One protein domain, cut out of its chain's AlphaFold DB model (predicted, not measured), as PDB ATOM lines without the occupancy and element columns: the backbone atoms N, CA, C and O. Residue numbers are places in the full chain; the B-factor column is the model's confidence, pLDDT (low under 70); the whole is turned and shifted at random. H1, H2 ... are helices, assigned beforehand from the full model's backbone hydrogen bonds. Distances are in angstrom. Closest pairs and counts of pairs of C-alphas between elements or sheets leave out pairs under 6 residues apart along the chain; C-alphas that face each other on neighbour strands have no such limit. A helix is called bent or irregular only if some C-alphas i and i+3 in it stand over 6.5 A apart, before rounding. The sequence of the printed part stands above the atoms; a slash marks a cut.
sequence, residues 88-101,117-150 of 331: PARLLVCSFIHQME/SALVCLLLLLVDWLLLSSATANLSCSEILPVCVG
ATOM      1  N   PRO A  88     136.242 122.757 187.559       70.94
ATOM      2  CA  PRO A  88     137.019 121.902 186.658       70.94
ATOM      3  C   PRO A  88     138.537 122.018 186.851       70.94
ATOM      4  O   PRO A  88     139.237 121.014 186.766       70.94
ATOM      5  N   ALA A  89     139.059 123.205 187.179       65.50
ATOM      6  CA  ALA A  89     140.494 123.388 187.405       65.50
ATOM      7  C   ALA A  89     140.982 122.662 188.670       65.50
ATOM      8  O   ALA A  89     142.022 122.009 188.652       65.50
ATOM      9  N   ARG A  90     140.202 122.714 189.758       66.44
ATOM     10  CA  ARG A  90     140.527 121.989 190.997       66.44
ATOM     11  C   ARG A  90     140.421 120.478 190.821       66.44
ATOM     12  O   ARG A  90     141.248 119.748 191.360       66.44
ATOM     13  N   LEU A  91     139.448 120.022 190.033       72.06
ATOM     14  CA  LEU A  91     139.284 118.607 189.708       72.06
ATOM     15  C   LEU A  91     140.441 118.069 188.854       72.06
ATOM     16  O   LEU A  91     140.908 116.974 189.143       72.06
ATOM     17  N   LEU A  92     140.966 118.849 187.899       74.69
ATOM     18  CA  LEU A  92     142.143 118.470 187.101       74.69
ATOM     19  C   LEU A  92     143.410 118.294 187.952       74.69
ATOM     20  O   LEU A  92     144.192 117.373 187.730       74.69
ATOM     21  N   VAL A  93     143.609 119.154 188.954       74.75
ATOM     22  CA  VAL A  93     144.746 119.025 189.879       74.75
ATOM     23  C   VAL A  93     144.582 117.802 190.772       74.75
ATOM     24  O   VAL A  93     145.534 117.054 190.965       74.75
ATOM     25  N   CYS A  94     143.369 117.554 191.273       72.62
ATOM     26  CA  CYS A  94     143.091 116.369 192.083       72.62
ATOM     27  C   CYS A  94     143.264 115.075 191.275       72.62
ATOM     28  O   CYS A  94     143.847 114.127 191.789       72.62
ATOM     29  N   SER A  95     142.826 115.040 190.010       70.62
ATOM     30  CA  SER A  95     143.047 113.881 189.137       70.62
ATOM     31  C   SER A  95     144.526 113.670 188.829       70.62
ATOM     32  O   SER A  95     144.971 112.531 188.796       70.62
ATOM     33  N   PHE A  96     145.299 114.746 188.657       74.19
ATOM     34  CA  PHE A  96     146.741 114.655 188.429       74.19
ATOM     35  C   PHE A  96     147.488 114.123 189.661       74.19
ATOM     36  O   PHE A  96     148.323 113.232 189.539       74.19
ATOM     37  N   ILE A  97     147.146 114.615 190.860       74.31
ATOM     38  CA  ILE A  97     147.693 114.100 192.126       74.31
ATOM     39  C   ILE A  97     147.343 112.617 192.282       74.31
ATOM     40  O   ILE A  97     148.219 111.810 192.577       74.31
ATOM     41  N   HIS A  98     146.087 112.249 192.016       73.00
ATOM     42  CA  HIS A  98     145.649 110.861 192.090       73.00
ATOM     43  C   HIS A  98     146.390 109.970 191.086       73.00
ATOM     44  O   HIS A  98     146.834 108.889 191.453       73.00
ATOM     45  N   GLN A  99     146.596 110.441 189.852       70.00
ATOM     46  CA  GLN A  99     147.327 109.698 188.828       70.00
ATOM     47  C   GLN A  99     148.785 109.436 189.246       70.00
ATOM     48  O   GLN A  99     149.248 108.296 189.170       70.00
ATOM     49  N   MET A 100     149.466 110.453 189.785       64.19
ATOM     50  CA  MET A 100     150.823 110.333 190.341       64.19
ATOM     51  C   MET A 100     150.891 109.346 191.521       64.19
ATOM     52  O   MET A 100     151.872 108.617 191.677       64.19
ATOM     53  N   GLU A 101     149.850 109.296 192.354       68.81
ATOM     54  CA  GLU A 101     149.747 108.338 193.461       68.81
ATOM     55  C   GLU A 101     149.440 106.908 192.986       68.81
ATOM     56  O   GLU A 101     149.949 105.954 193.573       68.81
ATOM     57  N   SER A 117     155.159 116.258 199.929       73.31
ATOM     58  CA  SER A 117     153.941 117.022 200.237       73.31
ATOM     59  C   SER A 117     154.105 118.530 199.963       73.31
ATOM     60  O   SER A 117     153.134 119.211 199.634       73.31
ATOM     61  N   ALA A 118     155.344 119.032 200.008       61.72
ATOM     62  CA  ALA A 118     155.721 120.381 199.602       61.72
ATOM     63  C   ALA A 118     155.447 120.676 198.112       61.72
ATOM     64  O   ALA A 118     154.905 121.734 197.801       61.72
ATOM     65  N   LEU A 119     155.745 119.748 197.193       79.19
ATOM     66  CA  LEU A 119     155.450 119.910 195.763       79.19
ATOM     67  C   LEU A 119     153.944 119.979 195.498       79.19
ATOM     68  O   LEU A 119     153.492 120.825 194.732       79.19
ATOM     69  N   VAL A 120     153.158 119.145 196.183       82.25
ATOM     70  CA  VAL A 120     151.691 119.171 196.078       82.25
ATOM     71  C   VAL A 120     151.136 120.515 196.563       82.25
ATOM     72  O   VAL A 120     150.286 121.110 195.903       82.25
ATOM     73  N   CYS A 121     151.660 121.042 197.674       77.25
ATOM     74  CA  CYS A 121     151.270 122.358 198.183       77.25
ATOM     75  C   CYS A 121     151.636 123.490 197.210       77.25
ATOM     76  O   CYS A 121     150.818 124.378 196.976       77.25
ATOM     77  N   LEU A 122     152.827 123.446 196.606       78.44
ATOM     78  CA  LEU A 122     153.260 124.441 195.620       78.44
ATOM     79  C   LEU A 122     152.400 124.413 194.352       78.44
ATOM     80  O   LEU A 122     152.039 125.473 193.844       78.44
ATOM     81  N   LEU A 123     152.012 123.229 193.873       84.81
ATOM     82  CA  LEU A 123     151.122 123.089 192.716       84.81
ATOM     83  C   LEU A 123     149.718 123.635 193.004       84.81
ATOM     84  O   LEU A 123     149.148 124.335 192.166       84.81
ATOM     85  N   LEU A 124     149.174 123.379 194.197       84.19
ATOM     86  CA  LEU A 124     147.878 123.928 194.609       84.19
ATOM     87  C   LEU A 124     147.915 125.457 194.724       84.19
ATOM     88  O   LEU A 124     147.009 126.128 194.231       84.19
ATOM     89  N   LEU A 125     148.983 126.009 195.306       83.75
ATOM     90  CA  LEU A 125     149.185 127.456 195.402       83.75
ATOM     91  C   LEU A 125     149.342 128.106 194.024       83.75
ATOM     92  O   LEU A 125     148.759 129.161 193.779       83.75
ATOM     93  N   LEU A 126     150.078 127.470 193.109       86.62
ATOM     94  CA  LEU A 126     150.238 127.948 191.736       86.62
ATOM     95  C   LEU A 126     148.894 127.981 190.999       86.62
ATOM     96  O   LEU A 126     148.605 128.941 190.290       86.62
ATOM     97  N   VAL A 127     148.052 126.965 191.189       86.56
ATOM     98  CA  VAL A 127     146.734 126.884 190.546       86.56
ATOM     99  C   VAL A 127     145.774 127.921 191.118       86.56
ATOM    100  O   VAL A 127     145.113 128.613 190.346       86.56
ATOM    101  N   ASP A 128     145.717 128.085 192.440       85.56
ATOM    102  CA  ASP A 128     144.894 129.129 193.057       85.56
ATOM    103  C   ASP A 128     145.372 130.533 192.633       85.56
ATOM    104  O   ASP A 128     144.544 131.402 192.341       85.56
ATOM    105  N   TRP A 129     146.688 130.744 192.500       88.50
ATOM    106  CA  TRP A 129     147.248 131.997 191.991       88.50
ATOM    107  C   TRP A 129     146.906 132.231 190.516       88.50
ATOM    108  O   TRP A 129     146.445 133.312 190.166       88.50
ATOM    109  N   LEU A 130     147.051 131.229 189.644       85.06
ATOM    110  CA  LEU A 130     146.699 131.339 188.223       85.06
ATOM    111  C   LEU A 130     145.194 131.549 188.012       85.06
ATOM    112  O   LEU A 130     144.792 132.310 187.129       85.06
ATOM    113  N   LEU A 131     144.346 130.933 188.836       83.81
ATOM    114  CA  LEU A 131     142.896 131.147 188.814       83.81
ATOM    115  C   LEU A 131     142.516 132.560 189.261       83.81
ATOM    116  O   LEU A 131     141.596 133.160 188.704       83.81
ATOM    117  N   LEU A 132     143.224 133.110 190.247       86.00
ATOM    118  CA  LEU A 132     143.015 134.485 190.685       86.00
ATOM    119  C   LEU A 132     143.520 135.487 189.634       86.00
ATOM    120  O   LEU A 132     142.784 136.394 189.245       86.00
ATOM    121  N   SER A 133     144.731 135.274 189.119       83.62
ATOM    122  CA  SER A 133     145.368 136.116 188.104       83.62
ATOM    123  C   SER A 133     144.591 136.117 186.789       83.62
ATOM    124  O   SER A 133     144.391 137.177 186.199       83.62
ATOM    125  N   SER A 134     144.071 134.971 186.346       85.94
ATOM    126  CA  SER A 134     143.245 134.890 185.134       85.94
ATOM    127  C   SER A 134     141.914 135.623 185.258       85.94
ATOM    128  O   SER A 134     141.501 136.282 184.304       85.94
ATOM    129  N   ALA A 135     141.284 135.597 186.437       77.19
ATOM    130  CA  ALA A 135     140.078 136.377 186.698       77.19
ATOM    131  C   ALA A 135     140.343 137.890 186.626       77.19
ATOM    132  O   ALA A 135     139.478 138.641 186.180       77.19
ATOM    133  N   THR A 136     141.535 138.340 187.028       81.69
ATOM    134  CA  THR A 136     141.928 139.755 186.934       81.69
ATOM    135  C   THR A 136     142.435 140.161 185.552       81.69
ATOM    136  O   THR A 136     142.224 141.296 185.135       81.69
ATOM    137  N   ALA A 137     143.077 139.241 184.829       78.00
ATOM    138  CA  ALA A 137     143.696 139.490 183.528       78.00
ATOM    139  C   ALA A 137     142.778 139.153 182.342       78.00
ATOM    140  O   ALA A 137     143.167 139.353 181.195       78.00
ATOM    141  N   ASN A 138     141.558 138.669 182.607       88.62
ATOM    142  CA  ASN A 138     140.588 138.262 181.590       88.62
ATOM    143  C   ASN A 138     141.131 137.158 180.656       88.62
ATOM    144  O   ASN A 138     140.780 137.103 179.477       88.62
ATOM    145  N   LEU A 139     141.996 136.290 181.195       81.69
ATOM    146  CA  LEU A 139     142.581 135.171 180.459       81.69
ATOM    147  C   LEU A 139     141.568 134.032 180.347       81.69
ATOM    148  O   LEU A 139     140.908 133.646 181.317       81.69
ATOM    149  N   SER A 140     141.464 133.477 179.150       83.81
ATOM    150  CA  SER A 140     140.631 132.318 178.855       83.81
ATOM    151  C   SER A 140     141.263 131.022 179.383       83.81
ATOM    152  O   SER A 140     142.483 130.893 179.482       83.81
ATOM    153  N   CYS A 141     140.443 130.010 179.694       67.00
ATOM    154  CA  CYS A 141     140.943 128.706 180.163       67.00
ATOM    155  C   CYS A 141     141.944 128.061 179.186       67.00
ATOM    156  O   CYS A 141     142.879 127.395 179.626       67.00
ATOM    157  N   SER A 142     141.788 128.295 177.881       73.88
ATOM    158  CA  SER A 142     142.702 127.825 176.831       73.88
ATOM    159  C   SER A 142     144.098 128.449 176.887       73.88
ATOM    160  O   SER A 142     145.034 127.851 176.370       73.88
ATOM    161  N   GLU A 143     144.259 129.614 177.515       76.19
ATOM    162  CA  GLU A 143     145.558 130.286 177.674       76.19
ATOM    163  C   GLU A 143     146.282 129.841 178.954       76.19
ATOM    164  O   GLU A 143     147.509 129.849 179.011       76.19
ATOM    165  N   ILE A 144     145.534 129.399 179.969       74.69
ATOM    166  CA  ILE A 144     146.071 128.949 181.264       74.69
ATOM    167  C   ILE A 144     146.552 127.495 181.182       74.69
ATOM    168  O   ILE A 144     147.586 127.139 181.748       74.69
ATOM    169  N   LEU A 145     145.810 126.647 180.463       72.00
ATOM    170  CA  LEU A 145     146.062 125.205 180.395       72.00
ATOM    171  C   LEU A 145     147.482 124.842 179.908       72.00
ATOM    172  O   LEU A 145     148.117 124.001 180.543       72.00
ATOM    173  N   PRO A 146     148.031 125.480 178.852       68.75
ATOM    174  CA  PRO A 146     149.384 125.191 178.376       68.75
ATOM    175  C   PRO A 146     150.474 125.544 179.396       68.75
ATOM    176  O   PRO A 146     151.495 124.864 179.451       68.75
ATOM    177  N   VAL A 147     150.254 126.570 180.227       69.44
ATOM    178  CA  VAL A 147     151.199 126.977 181.280       69.44
ATOM    179  C   VAL A 147     151.245 125.922 182.384       69.44
ATOM    180  O   VAL A 147     152.329 125.504 182.785       69.44
ATOM    181  N   CYS A 148     150.086 125.422 182.820       70.62
ATOM    182  CA  CYS A 148     150.014 124.347 183.813       70.62
ATOM    183  C   CYS A 148     150.648 123.041 183.305       70.62
ATOM    184  O   CYS A 148     151.378 122.383 184.042       70.62
ATOM    185  N   VAL A 149     150.408 122.682 182.039       71.69
ATOM    186  CA  VAL A 149     150.978 121.472 181.418       71.69
ATOM    187  C   VAL A 149     152.491 121.610 181.205       71.69
ATOM    188  O   VAL A 149     153.234 120.659 181.446       71.69
ATOM    189  N   GLY A 150     152.973 122.797 180.824       66.81
ATOM    190  CA  GLY A 150     154.401 123.066 180.636       66.81
ATOM    191  C   GLY A 150     155.221 122.945 181.924       66.81
ATOM    192  O   GLY A 150     156.337 122.432 181.890       66.81
TER     193      GLY A 150
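Overview. This is residues 88 to 101 and 117 to 150 of the 331 residues of an uncharacterized protein of Cochliobolus sativus (strain ND90Pr / ATCC 201652) (UniProt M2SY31). One long helix, H2, has two shorter helices beside it, H1 along an earlier stretch of it and H3 along a later one, and both shorter helices run the opposite way to H2. H2 and H3 form a helical hairpin through a tight turn, while H1 and H3 have no contact with each other, and the three make an elongated, loosely joined group. The printed part has 48 residues with three named helices, in the order H1, H2, H3, and no named strand; the class is all helix. It is only just compact, close to loose, with a radius of gyration of the C-alphas of 11.0 A, and its C-alphas span 33 by 18 by 18 A.

Along the chain. H1 is residues 88 to 101, 19.8 A from first to last C-alpha, and begins with C-alpha 88 at (137.019, 121.902, 186.658). After the cut, H2 is residues 117 to 137, the longest helix with 21 residues and 29.8 A; its C-alpha 117 is at (153.941, 117.022, 200.237). H3 is residues 141 to 150, 14.6 A long, and ends with C-alpha 150 at (154.401, 123.066, 180.636). H3 is neither bent nor irregular, but only just: C-alphas 143 and 146 are 6.4 A apart.

Arrangement. H1 and H2 touch, H2 with residues 120 to 127 alone; their closest C-alphas, those of Val 93 and Leu 124, are 7.5 A apart. They run opposite ways at a shallow tilt of 18 degrees, with their centres 13.3 A apart. H2 and H3 only just touch, with 3 pairs of C-alphas within 8 A, H2 with residues 127 to 134 alone. Their closest C-alphas are those of Leu 130 and Ile 144, at 7.4 A. They form a helical hairpin and run opposite ways at a shallow tilt of 29 degrees, centre to centre 12.1 A. H1 and H3 are apart, with no C-alpha of the one within 8 A of the other. Every O i to N i+4 pair is within hydrogen-bond range in H1 and H2; in H3 it is 4 of 6.

Size, cuts and confidence. The two C-alphas farthest apart are those of Glu 101 and Asn 138, at 33.5 A, and the first and last printed C-alphas, those of Pro 88 and Gly 150, are 18.4 A apart. Residues 102 to 116 are cut out and not printed; C-alphas 101 and 117 are 11.8 A apart across the cut, where the link from H1 to H2 lies. The link from H2 to H3, 3 residues, is tight. The mean pLDDT of the printed part is 76.5; 9 residues are under 70, namely 89 to 90, 100 to 101, 118, 141, 146 to 147 and 150.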